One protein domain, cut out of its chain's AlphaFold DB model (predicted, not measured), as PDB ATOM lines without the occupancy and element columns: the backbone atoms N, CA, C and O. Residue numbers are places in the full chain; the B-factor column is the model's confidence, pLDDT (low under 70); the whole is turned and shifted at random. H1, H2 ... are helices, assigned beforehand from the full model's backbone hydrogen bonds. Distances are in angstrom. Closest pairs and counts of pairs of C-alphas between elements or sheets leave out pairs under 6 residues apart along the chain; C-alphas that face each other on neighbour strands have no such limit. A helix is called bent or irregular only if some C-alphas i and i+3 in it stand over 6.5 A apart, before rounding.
ATOM      1  N   CYS A 364       5.131  48.693 -31.686       95.75
ATOM      2  CA  CYS A 364       6.451  49.153 -32.121       95.75
ATOM      3  C   CYS A 364       7.166  48.175 -33.074       95.75
ATOM      4  O   CYS A 364       7.835  48.601 -34.008       95.75
ATOM      5  N   ALA A 365       6.982  46.864 -32.890       96.00
ATOM      6  CA  ALA A 365       7.681  45.832 -33.655       96.00
ATOM      7  C   ALA A 365       7.026  45.518 -35.013       96.00
ATOM      8  O   ALA A 365       7.659  44.908 -35.875       96.00
ATOM      9  N   LYS A 366       5.763  45.917 -35.232       95.12
ATOM     10  CA  LYS A 366       5.004  45.516 -36.432       95.12
ATOM     11  C   LYS A 366       5.616  46.036 -37.737       95.12
ATOM     12  O   LYS A 366       5.655  45.294 -38.709       95.12
ATOM     13  N   GLN A 367       6.147  47.260 -37.747       94.69
ATOM     14  CA  GLN A 367       6.809  47.828 -38.934       94.69
ATOM     15  C   GLN A 367       8.160  47.154 -39.239       94.69
ATOM     16  O   GLN A 367       8.553  47.046 -40.400       94.69
ATOM     17  N   CYS A 368       8.847  46.650 -38.211       96.12
ATOM     18  CA  CYS A 368      10.154  46.011 -38.347       96.12
ATOM     19  C   CYS A 368      10.088  44.660 -39.062       96.12
ATOM     20  O   CYS A 368      11.000  44.314 -39.803       96.12
ATOM     21  N   VAL A 369       9.011  43.886 -38.890       95.56
ATOM     22  CA  VAL A 369       8.883  42.589 -39.585       95.56
ATOM     23  C   VAL A 369       8.438  42.720 -41.041       95.56
ATOM     24  O   VAL A 369       8.594  41.775 -41.805       95.56
ATOM     25  N   SER A 370       7.938  43.887 -41.455       92.44
ATOM     26  CA  SER A 370       7.557  44.184 -42.845       92.44
ATOM     27  C   SER A 370       8.718  44.627 -43.753       92.44
ATOM     28  O   SER A 370       8.475  45.134 -44.847       92.44
ATOM     29  N   PHE A 371       9.980  44.425 -43.351       90.62
ATOM     30  CA  PHE A 371      11.119  44.694 -44.233       90.62
ATOM     31  C   PHE A 371      11.115  43.811 -45.486       90.62
ATOM     32  O   PHE A 371      10.857  42.606 -45.430       90.62
ATOM     33  N   SER A 372      11.455  44.425 -46.623       89.56
ATOM     34  CA  SER A 372      11.518  43.740 -47.915       89.56
ATOM     35  C   SER A 372      12.494  42.566 -47.883       89.56
ATOM     36  O   SER A 372      13.635  42.699 -47.443       89.56
ATOM     37  N   THR A 373      12.053  41.423 -48.405       92.19
ATOM     38  CA  THR A 373      12.882  40.224 -48.566       92.19
ATOM     39  C   THR A 373      13.664  40.228 -49.883       92.19
ATOM     40  O   THR A 373      14.426  39.300 -50.133       92.19
ATOM     41  N   SER A 374      13.501  41.243 -50.747       88.62
ATOM     42  CA  SER A 374      14.111  41.289 -52.091       88.62
ATOM     43  C   SER A 374      15.642  41.373 -52.097       88.62
ATOM     44  O   SER A 374      16.251  41.149 -53.137       88.62
ATOM     45  N   SER A 375      16.265  41.695 -50.961       82.19
ATOM     46  CA  SER A 375      17.719  41.640 -50.747       82.19
ATOM     47  C   SER A 375      18.219  40.264 -50.284       82.19
ATOM     48  O   SER A 375      19.410  40.098 -50.033       82.19
ATOM     49  N   THR A 376      17.331  39.275 -50.152       87.50
ATOM     50  CA  THR A 376      17.661  37.907 -49.730       87.50
ATOM     51  C   THR A 376      17.469  36.917 -50.885       87.50
ATOM     52  O   THR A 376      16.597  37.132 -51.727       87.50
ATOM     53  N   PRO A 377      18.202  35.788 -50.908       89.00
ATOM     54  CA  PRO A 377      17.923  34.674 -51.816       89.00
ATOM     55  C   PRO A 377      16.670  33.870 -51.411       89.00
ATOM     56  O   PRO A 377      16.351  32.866 -52.045       89.00
ATOM     57  N   CYS A 378      15.965  34.268 -50.346       90.19
ATOM     58  CA  CYS A 378      14.813  33.543 -49.834       90.19
ATOM     59  C   CYS A 378      13.554  33.801 -50.669       90.19
ATOM     60  O   CYS A 378      13.252  34.953 -51.002       90.19
ATOM     61  N   PRO A 379      12.726  32.770 -50.912       93.88
ATOM     62  CA  PRO A 379      11.332  32.992 -51.262       93.88
ATOM     63  C   PRO A 379      10.672  33.860 -50.184       93.88
ATOM     64  O   PRO A 379      10.830  33.596 -48.996       93.88
ATOM     65  N   TYR A 380       9.901  34.877 -50.575       93.38
ATOM     66  CA  TYR A 380       9.324  35.844 -49.624       93.38
ATOM     67  C   TYR A 380       8.398  35.213 -48.563       93.38
ATOM     68  O   TYR A 380       8.140  35.819 -47.529       93.38
ATOM     69  N   TRP A 381       7.894  33.999 -48.810       94.00
ATOM     70  CA  TRP A 381       7.062  33.206 -47.900       94.00
ATOM     71  C   TRP A 381       7.857  32.230 -47.010       94.00
ATOM     72  O   TRP A 381       7.262  31.577 -46.157       94.00
ATOM     73  N   ASP A 382       9.175  32.101 -47.184       95.75
ATOM     74  CA  ASP A 382       9.983  31.092 -46.491       95.75
ATOM     75  C   ASP A 382      10.457  31.582 -45.115       95.75
ATOM     76  O   ASP A 382      11.463  32.282 -44.979       95.75
ATOM     77  N   THR A 383       9.717  31.194 -44.078       95.38
ATOM     78  CA  THR A 383      10.031  31.484 -42.674       95.38
ATOM     79  C   THR A 383      11.444  31.049 -42.282       95.38
ATOM     80  O   THR A 383      12.170  31.818 -41.656       95.38
ATOM     81  N   GLY A 384      11.841  29.823 -42.640       93.50
ATOM     82  CA  GLY A 384      13.100  29.224 -42.196       93.50
ATOM     83  C   GLY A 384      14.305  29.902 -42.837       93.50
ATOM     84  O   GLY A 384      15.266  30.233 -42.148       93.50
ATOM     85  N   CYS A 385      14.217  30.189 -44.136       94.62
ATOM     86  CA  CYS A 385      15.242  30.928 -44.863       94.62
ATOM     87  C   CYS A 385      15.407  32.358 -44.316       94.62
ATOM     88  O   CYS A 385      16.525  32.782 -44.022       94.62
ATOM     89  N   LEU A 386      14.308  33.091 -44.095       95.44
ATOM     90  CA  LEU A 386      14.364  34.453 -43.543       95.44
ATOM     91  C   LEU A 386      14.972  34.489 -42.131       95.44
ATOM     92  O   LEU A 386      15.736  35.399 -41.816       95.44
ATOM     93  N   CYS A 387      14.705  33.470 -41.312       95.44
ATOM     94  CA  CYS A 387      15.294  33.305 -39.982       95.44
ATOM     95  C   CYS A 387      16.809  33.038 -39.970       95.44
ATOM     96  O   CYS A 387      17.447  33.334 -38.960       95.44
ATOM     97  N   VAL A 388      17.387  32.487 -41.049       91.69
ATOM     98  CA  VAL A 388      18.841  32.236 -41.161       91.69
ATOM     99  C   VAL A 388      19.592  33.292 -41.972       91.69
ATOM    100  O   VAL A 388      20.818  33.340 -41.920       91.69
ATOM    101  N   MET A 389      18.887  34.165 -42.697       92.44
ATOM    102  CA  MET A 389      19.494  35.274 -43.436       92.44
ATOM    103  C   MET A 389      19.906  36.408 -42.494       92.44
ATOM    104  O   MET A 389      19.200  37.410 -42.351       92.44
ATOM    105  N   THR A 390      21.093  36.265 -41.901       85.31
ATOM    106  CA  THR A 390      21.647  37.167 -40.882       85.31
ATOM    107  C   THR A 390      21.509  38.661 -41.199       85.31
ATOM    108  O   THR A 390      21.127  39.383 -40.281       85.31
ATOM    109  N   PRO A 391      21.728  39.174 -42.430       81.44
ATOM    110  CA  PRO A 391      21.514  40.596 -42.729       81.44
ATOM    111  C   PRO A 391      20.054  41.042 -42.559       81.44
ATOM    112  O   PRO A 391      19.776  42.049 -41.908       81.44
ATOM    113  N   TRP A 392      19.096  40.271 -43.084       93.38
ATOM    114  CA  TRP A 392      17.668  40.594 -42.996       93.38
ATOM    115  C   TRP A 392      17.156  40.462 -41.557       93.38
ATOM    116  O   TRP A 392      16.546  41.392 -41.032       93.38
ATOM    117  N   ALA A 393      17.494  39.364 -40.880       92.31
ATOM    118  CA  ALA A 393      17.141  39.145 -39.481       92.31
ATOM    119  C   ALA A 393      17.790  40.185 -38.541       92.31
ATOM    120  O   ALA A 393      17.137  40.666 -37.613       92.31
ATOM    121  N   SER A 394      19.030  40.615 -38.812       89.31
ATOM    122  CA  SER A 394      19.696  41.686 -38.050       89.31
ATOM    123  C   SER A 394      19.051  43.055 -38.266       89.31
ATOM    124  O   SER A 394      19.009  43.842 -37.322       89.31
ATOM    125  N   ASN A 395      18.503  43.341 -39.452       92.94
ATOM    126  CA  ASN A 395      17.708  44.553 -39.676       92.94
ATOM    127  C   ASN A 395      16.421  44.525 -38.839       92.94
ATOM    128  O   ASN A 395      16.147  45.482 -38.115       92.94
ATOM    129  N   VAL A 396      15.670  43.414 -38.865       96.25
ATOM    130  CA  VAL A 396      14.466  43.220 -38.030       96.25
ATOM    131  C   VAL A 396      14.793  43.414 -36.541       96.25
ATOM    132  O   VAL A 396      14.114  44.177 -35.856       96.25
ATOM    133  N   ALA A 397      15.870  42.786 -36.059       94.06
ATOM    134  CA  ALA A 397      16.352  42.896 -34.681       94.06
ATOM    135  C   ALA A 397      16.794  44.315 -34.290       94.06
ATOM    136  O   ALA A 397      16.443  44.792 -33.213       94.06
ATOM    137  N   SER A 398      17.523  45.011 -35.166       92.56
ATOM    138  CA  SER A 398      17.973  46.385 -34.905       92.56
ATOM    139  C   SER A 398      16.782  47.342 -34.845       92.56
ATOM    140  O   SER A 398      16.674  48.127 -33.910       92.56
ATOM    141  N   CYS A 399      15.810  47.187 -35.746       96.56
ATOM    142  CA  CYS A 399      14.563  47.945 -35.703       96.56
ATOM    143  C   CYS A 399      13.742  47.655 -34.432       96.56
ATOM    144  O   CYS A 399      13.187  48.591 -33.852       96.56
ATOM    145  N   PHE A 400      13.691  46.405 -33.944       96.88
ATOM    146  CA  PHE A 400      13.090  46.105 -32.635       96.88
ATOM    147  C   PHE A 400      13.794  46.873 -31.504       96.88
ATOM    148  O   PHE A 400      13.108  47.438 -30.657       96.88
ATOM    149  N   ALA A 401      15.129  46.927 -31.502       94.56
ATOM    150  CA  ALA A 401      15.911  47.649 -30.496       94.56
ATOM    151  C   ALA A 401      15.775  49.184 -30.584       94.56
ATOM    152  O   ALA A 401      15.860  49.873 -29.571       94.56
ATOM    153  N   GLU A 402      15.549  49.727 -31.781       96.12
ATOM    154  CA  GLU A 402      15.321  51.161 -32.010       96.12
ATOM    155  C   GLU A 402      13.904  51.615 -31.622       96.12
ATOM    156  O   GLU A 402      13.726  52.731 -31.134       96.12
ATOM    157  N   ASN A 403      12.888  50.773 -31.854       94.94
ATOM    158  CA  ASN A 403      11.476  51.170 -31.776       94.94
ATOM    159  C   ASN A 403      10.741  50.635 -30.534       94.94
ATOM    160  O   ASN A 403       9.763  51.247 -30.103       94.94
ATOM    161  N   CYS A 404      11.174  49.509 -29.960       96.50
ATOM    162  CA  CYS A 404      10.620  48.932 -28.732       96.50
ATOM    163  C   CYS A 404      11.600  49.099 -27.560       96.50
ATOM    164  O   CYS A 404      12.802  49.240 -27.767       96.50
ATOM    165  N   LYS A 405      11.102  49.028 -26.316       95.62
ATOM    166  CA  LYS A 405      11.937  48.964 -25.100       95.62
ATOM    167  C   LYS A 405      11.385  47.961 -24.086       95.62
ATOM    168  O   LYS A 405      10.182  47.700 -24.062       95.62
ATOM    169  N   GLY A 406      12.251  47.414 -23.237       94.00
ATOM    170  CA  GLY A 406      11.852  46.551 -22.124       94.00
ATOM    171  C   GLY A 406      11.145  45.275 -22.568       94.00
ATOM    172  O   GLY A 406      11.522  44.644 -23.557       94.00
ATOM    173  N   ALA A 407      10.056  44.949 -21.870       93.81
ATOM    174  CA  ALA A 407       9.217  43.787 -22.144       93.81
ATOM    175  C   ALA A 407       8.685  43.716 -23.592       93.81
ATOM    176  O   ALA A 407       8.409  42.621 -24.077       93.81
ATOM    177  N   ASP A 408       8.568  44.834 -24.322       95.44
ATOM    178  CA  ASP A 408       8.191  44.794 -25.744       95.44
ATOM    179  C   ASP A 408       9.337  44.280 -26.640       95.44
ATOM    180  O   ASP A 408       9.075  43.600 -27.633       95.44
ATOM    181  N   VAL A 409      10.603  44.517 -26.275       95.94
ATOM    182  CA  VAL A 409      11.777  43.943 -26.966       95.94
ATOM    183  C   VAL A 409      11.889  42.454 -26.668       95.94
ATOM    184  O   VAL A 409      12.067  41.654 -27.588       95.94
ATOM    185  N   GLU A 410      11.715  42.057 -25.406       92.94
ATOM    186  CA  GLU A 410      11.660  40.645 -25.001       92.94
ATOM    187  C   GLU A 410      10.524  39.910 -25.722       92.94
ATOM    188  O   GLU A 410      10.714  38.817 -26.257       92.94
ATOM    189  N   LYS A 411       9.343  40.529 -25.824       94.75
ATOM    190  CA  LYS A 411       8.183  39.972 -26.526       94.75
ATOM    191  C   LYS A 411       8.383  39.891 -28.040       94.75
ATOM    192  O   LYS A 411       7.944  38.917 -28.646       94.75
ATOM    193  N   ALA A 412       9.034  40.871 -28.665       95.38
ATOM    194  CA  ALA A 412       9.334  40.835 -30.097       95.38
ATOM    195  C   ALA A 412      10.404  39.779 -30.437       95.38
ATOM    196  O   ALA A 412      10.216  38.979 -31.355       95.38
ATOM    197  N   SER A 413      11.489  39.725 -29.662       93.62
ATOM    198  CA  SER A 413      12.596  38.776 -29.857       93.62
ATOM    199  C   SER A 413      12.213  37.328 -29.526       93.62
ATOM    200  O   SER A 413      12.484  36.430 -30.324       93.62
ATOM    201  N   SER A 414      11.499  37.077 -28.424       94.88
ATOM    202  CA  SER A 414      10.983  35.733 -28.108       94.88
ATOM    203  C   SER A 414       9.967  35.239 -29.141       94.88
ATOM    204  O   SER A 414       9.971  34.059 -29.490       94.88
ATOM    205  N   ALA A 415       9.137  36.129 -29.698       95.25
ATOM    206  CA  ALA A 415       8.198  35.773 -30.757       95.25
ATOM    207  C   ALA A 415       8.898  35.481 -32.101       95.25
ATOM    208  O   ALA A 415       8.472  34.568 -32.810       95.25
ATOM    209  N   ALA A 416       9.998  36.175 -32.419       95.12
ATOM    210  CA  ALA A 416      10.876  35.837 -33.543       95.12
ATOM    211  C   ALA A 416      11.490  34.434 -33.379       95.12
ATOM    212  O   ALA A 416      11.336  33.577 -34.249       95.12
ATOM    213  N   VAL A 417      12.104  34.160 -32.223       94.81
ATOM    214  CA  VAL A 417      12.680  32.847 -31.875       94.81
ATOM    215  C   VAL A 417      11.630  31.730 -31.936       94.81
ATOM    216  O   VAL A 417      11.902  30.656 -32.478       94.81
ATOM    217  N   ALA A 418      10.409  31.978 -31.452       94.94
ATOM    218  CA  ALA A 418       9.300  31.022 -31.510       94.94
ATOM    219  C   ALA A 418       8.857  30.692 -32.949       94.94
ATOM    220  O   ALA A 418       8.483  29.556 -33.232       94.94
ATOM    221  N   VAL A 419       8.918  31.655 -33.873       95.31
ATOM    222  CA  VAL A 419       8.611  31.424 -35.294       95.31
ATOM    223  C   VAL A 419       9.734  30.666 -36.000       95.31
ATOM    224  O   VAL A 419       9.462  29.721 -36.738       95.31
ATOM    225  N   CYS A 420      10.993  31.006 -35.730       95.44
ATOM    226  CA  CYS A 420      12.133  30.330 -36.345       95.44
ATOM    227  C   CYS A 420      12.306  28.879 -35.870       95.44
ATOM    228  O   CYS A 420      12.572  27.987 -36.676       95.44
ATOM    229  N   SER A 421      12.087  28.617 -34.579       95.62
ATOM    230  CA  SER A 421      12.052  27.251 -34.035       95.62
ATOM    231  C   SER A 421      10.882  26.439 -34.603       95.62
ATOM    232  O   SER A 421      11.073  25.287 -34.992       95.62
ATOM    233  N   ALA A 422       9.696  27.041 -34.761       93.88
ATOM    234  CA  ALA A 422       8.556  26.398 -35.423       93.88
ATOM    235  C   ALA A 422       8.797  26.100 -36.919       93.88
ATOM    236  O   ALA A 422       8.218  25.152 -37.445       93.88
ATOM    237  N   ALA A 423       9.673  26.856 -37.588       92.12
ATOM    238  CA  ALA A 423      10.141  26.586 -38.951       92.12
ATOM    239  C   ALA A 423      11.279  25.542 -39.029       92.12
ATOM    240  O   ALA A 423      11.747  25.226 -40.120       92.12
ATOM    241  N   GLY A 424      11.724  24.984 -37.896       90.12
ATOM    242  CA  GLY A 424      12.758  23.946 -37.845       90.12
ATOM    243  C   GLY A 424      14.196  24.446 -38.013       90.12
ATOM    244  O   GLY A 424      15.075  23.646 -38.340       90.12
ATOM    245  N   VAL A 425      14.451  25.741 -37.796       90.81
ATOM    246  CA  VAL A 425      15.814  26.298 -37.747       90.81
ATOM    247  C   VAL A 425      16.551  25.774 -36.502       90.81
ATOM    248  O   VAL A 425      15.925  25.428 -35.502       90.81
ATOM    249  N   TRP A 426      17.881  25.684 -36.558       88.00
ATOM    250  CA  TRP A 426      18.727  25.271 -35.430       88.00
ATOM    251  C   TRP A 426      19.008  26.435 -34.463       88.00
ATOM    252  O   TRP A 426      18.857  27.596 -34.827       88.00
ATOM    253  N   GLU A 427      19.435  26.143 -33.232       81.94
ATOM    254  CA  GLU A 427      19.773  27.157 -32.215       81.94
ATOM    255  C   GLU A 427      20.844  28.155 -32.706       81.94
ATOM    256  O   GLU A 427      21.816  27.721 -33.329       81.94
ATOM    257  N   PRO A 428      20.719  29.477 -32.441       89.38
ATOM    258  CA  PRO A 428      19.733  30.179 -31.596       89.38
ATOM    259  C   PRO A 428      18.371  30.488 -32.261       89.38
ATOM    260  O   PRO A 428      17.639  31.364 -31.799       89.38
ATOM    261  N   TYR A 429      18.001  29.769 -33.323       91.81
ATOM    262  CA  TYR A 429      16.758  29.882 -34.097       91.81
ATOM    263  C   TYR A 429      16.660  31.159 -34.944       91.81
ATOM    264  O   TYR A 429      16.500  31.070 -36.157       91.81
ATOM    265  N   PHE A 430      16.774  32.339 -34.337       93.81
ATOM    266  CA  PHE A 430      16.760  33.628 -35.035       93.81
ATOM    267  C   PHE A 430      18.203  34.127 -35.210       93.81
ATOM    268  O   PHE A 430      18.832  34.578 -34.252       93.81
ATOM    269  N   MET A 431      18.758  33.990 -36.419       88.75
ATOM    270  CA  MET A 431      20.179  34.241 -36.688       88.75
ATOM    271  C   MET A 431      20.450  35.733 -36.865       88.75
ATOM    272  O   MET A 431      20.097  36.321 -37.883       88.75
ATOM    273  N   ILE A 432      21.115  36.350 -35.892       90.19
ATOM    274  CA  ILE A 432      21.436  37.781 -35.898       90.19
ATOM    275  C   ILE A 432      22.917  38.014 -35.602       90.19
ATOM    276  O   ILE A 432      23.558  37.236 -34.898       90.19
ATOM    277  N   ASN A 433      23.474  39.094 -36.147       68.62
ATOM    278  CA  ASN A 433      24.862  39.475 -35.901       68.62
ATOM    279  C   ASN A 433      25.019  40.025 -34.468       68.62
ATOM    280  O   ASN A 433      24.085  40.606 -33.910       68.62
ATOM    281  N   GLY A 434      26.209  39.891 -33.874       70.31
ATOM    282  CA  GLY A 434      26.480  40.267 -32.482       70.31
ATOM    283  C   GLY A 434      26.142  41.726 -32.154       70.31
ATOM    284  O   GLY A 434      25.682  42.008 -31.050       70.31
ATOM    285  N   ALA A 435      26.264  42.640 -33.123       70.50
ATOM    286  CA  ALA A 435      25.838  44.034 -32.974       70.50
ATOM    287  C   ALA A 435      24.317  44.166 -32.746       70.50
ATOM    288  O   ALA A 435      23.896  44.835 -31.805       70.50
ATOM    289  N   ALA A 436      23.502  43.471 -33.547       78.44
ATOM    290  CA  ALA A 436      22.043  43.461 -33.417       78.44
ATOM    291  C   ALA A 436      21.568  42.674 -32.179       78.44
ATOM    292  O   ALA A 436      20.569  43.024 -31.554       78.44
ATOM    293  N   SER A 437      22.315  41.641 -31.770       86.31
ATOM    294  CA  SER A 437      22.081  40.958 -30.490       86.31
ATOM    295  C   SER A 437      22.384  41.865 -29.291       86.31
ATOM    296  O   SER A 437      21.673  41.816 -28.289       86.31
ATOM    297  N   SER A 438      23.421  42.701 -29.390       83.19
ATOM    298  CA  SER A 438      23.812  43.643 -28.335       83.19
ATOM    299  C   SER A 438      22.822  44.802 -28.207       83.19
ATOM    300  O   SER A 438      22.475  45.182 -27.089       83.19
ATOM    301  N   SER A 439      22.315  45.335 -29.326       85.38
ATOM    302  CA  SER A 439      21.291  46.386 -29.298       85.38
ATOM    303  C   SER A 439      19.955  45.872 -28.754       85.38
ATOM    304  O   SER A 439      19.364  46.544 -27.912       85.38
ATOM    305  N   LEU A 440      19.522  44.657 -29.126       89.12
ATOM    306  CA  LEU A 440      18.361  43.996 -28.510       89.12
ATOM    307  C   LEU A 440      18.516  43.859 -26.988       89.12
ATOM    308  O   LEU A 440      17.602  44.219 -26.248       89.12
ATOM    309  N   ALA A 441      19.666  43.372 -26.512       85.31
ATOM    310  CA  ALA A 441      19.918  43.205 -25.081       85.31
ATOM    311  C   ALA A 441      19.889  44.547 -24.323       85.31
ATOM    312  O   ALA A 441      19.272  44.645 -23.262       85.31
ATOM    313  N   ALA A 442      20.489  45.601 -24.888       87.00
ATOM    314  CA  ALA A 442      20.454  46.943 -24.307       87.00
ATOM    315  C   ALA A 442      19.030  47.533 -24.274       87.00
ATOM    316  O   ALA A 442      18.600  48.055 -23.246       87.00
ATOM    317  N   ALA A 443      18.268  47.399 -25.363       87.69
ATOM    318  CA  ALA A 443      16.900  47.907 -25.454       87.69
ATOM    319  C   ALA A 443      15.916  47.151 -24.538       87.69
ATOM    320  O   ALA A 443      14.961  47.749 -24.038       87.69
ATOM    321  N   ALA A 444      16.157  45.864 -24.264       88.69
ATOM    322  CA  ALA A 444      15.441  45.111 -23.232       88.69
ATOM    323  C   ALA A 444      15.803  45.589 -21.809       88.69
ATOM    324  O   ALA A 444      14.918  45.760 -20.973       88.69
ATOM    325  N   ALA A 445      17.077  45.885 -21.536       82.69
ATOM    326  CA  ALA A 445      17.530  46.340 -20.216       82.69
ATOM    327  C   ALA A 445      17.025  47.747 -19.818       82.69
ATOM    328  O   ALA A 445      16.864  48.026 -18.629       82.69
ATOM    329  N   GLU A 446      16.727  48.626 -20.785       70.88
ATOM    330  CA  GLU A 446      16.341  50.034 -20.558       70.88
ATOM    331  C   GLU A 446      15.085  50.272 -19.691       70.88
ATOM    332  O   GLU A 446      14.842  51.407 -19.281       70.88
ATOM    333  N   VAL A 447      14.278  49.247 -19.384       57.62
ATOM    334  CA  VAL A 447      13.047  49.386 -18.569       57.62
ATOM    335  C   VAL A 447      13.150  48.653 -17.219       57.62
ATOM    336  O   VAL A 447      12.159  48.460 -16.520       57.62
TER     337      VAL A 447
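This is residues 364 to 447 of the 751 residues of an uncharacterized protein of Clavispora lusitaniae (strain ATCC 42720) (UniProt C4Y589). The longest helix, H4, and its partner H3 fold back on each other as a helical hairpin, and the short H1 and the longer H5 pack along different sides of H3. H2 crosses the end where H3 begins and H4 ends, and the long loop of residues 370 to 382 arches out at that end. The printed part has 84 residues with five named helices, H1 to H5 in order along the chain, and no named strand; the class is all helix. The whole is compact, with a radius of gyration of the C-alphas of 11.8 A, yet elongated in outline, spanning 36 by 23 by 21 A.

Find C-alpha 407 at (9.217, 43.787, -22.144); from there H4 runs through residues 407 to 422, 21.9 A long, to C-alpha 422 at (8.556, 26.398, -35.423). Before it comes H3, residues 390 to 403, 19.6 A long. Look after it for H5, residues 434 to 445, 16.4 A long and ending at C-alpha 445 at (17.530, 46.340, -20.216). The two short helices are H1, residues 364 to 369, 10.2 A, and H2, residues 383 to 388, 9.0 A. H1 is irregular, but only just: C-alphas 364 and 367 are 6.9 A apart.

H4 and H3 are the hubs, each touching four helices. They form a hairpin at a shallow tilt of 23 degrees, opposite ways; look at Phe 400 and Val 409, their closest C-alphas, 6.2 A apart. H4 touches H5 with residues 407 to 413 alone, at a steep tilt of 46 degrees, opposite ways, closest at the C-alphas of Val 409 and Ala 444, 5.4 A apart. H4 and H1 only just touch, with 3 pairs of C-alphas within 8 A, closest at Ala 365 and Ala 412, 6.4 A. H4 touches H2 with residues 419 to 420 alone, only just about perpendicular at 72 degrees; the closest C-alphas are those of Cys 387 and Cys 420, 5.7 A apart. Turn to H3: it touches H5 at a shallow tilt of 24 degrees, the same way, and the C-alphas of Ala 401 and Leu 440 come closest, 4.8 A. It touches H1 at a shallow tilt of 16 degrees, opposite ways, closest at the C-alphas of Cys 368 and Val 396, 5.1 A. H2 and H3 touch only at the corner, and only just, with 3 pairs of C-alphas within 8 A, closest at Cys 387 and Ala 393, 6.1 A. H5 is apart from H1 and from H2, and H1 is apart from H2. In H2, H3, H4 and H5 every O i to N i+4 pair is within hydrogen-bond range; in H1 it is 1 of 2.

The two C-alphas farthest apart are those of Pro 377 and Val 447, 36.7 A. The printed part has no cut. The links H1 to H2 and H4 to H5 are long, with 13 and 11 residues; those from H2 to H3 and from H3 to H4 are tight. The mean pLDDT of the printed part is 90.5, and residues 433 and 447 are under 70.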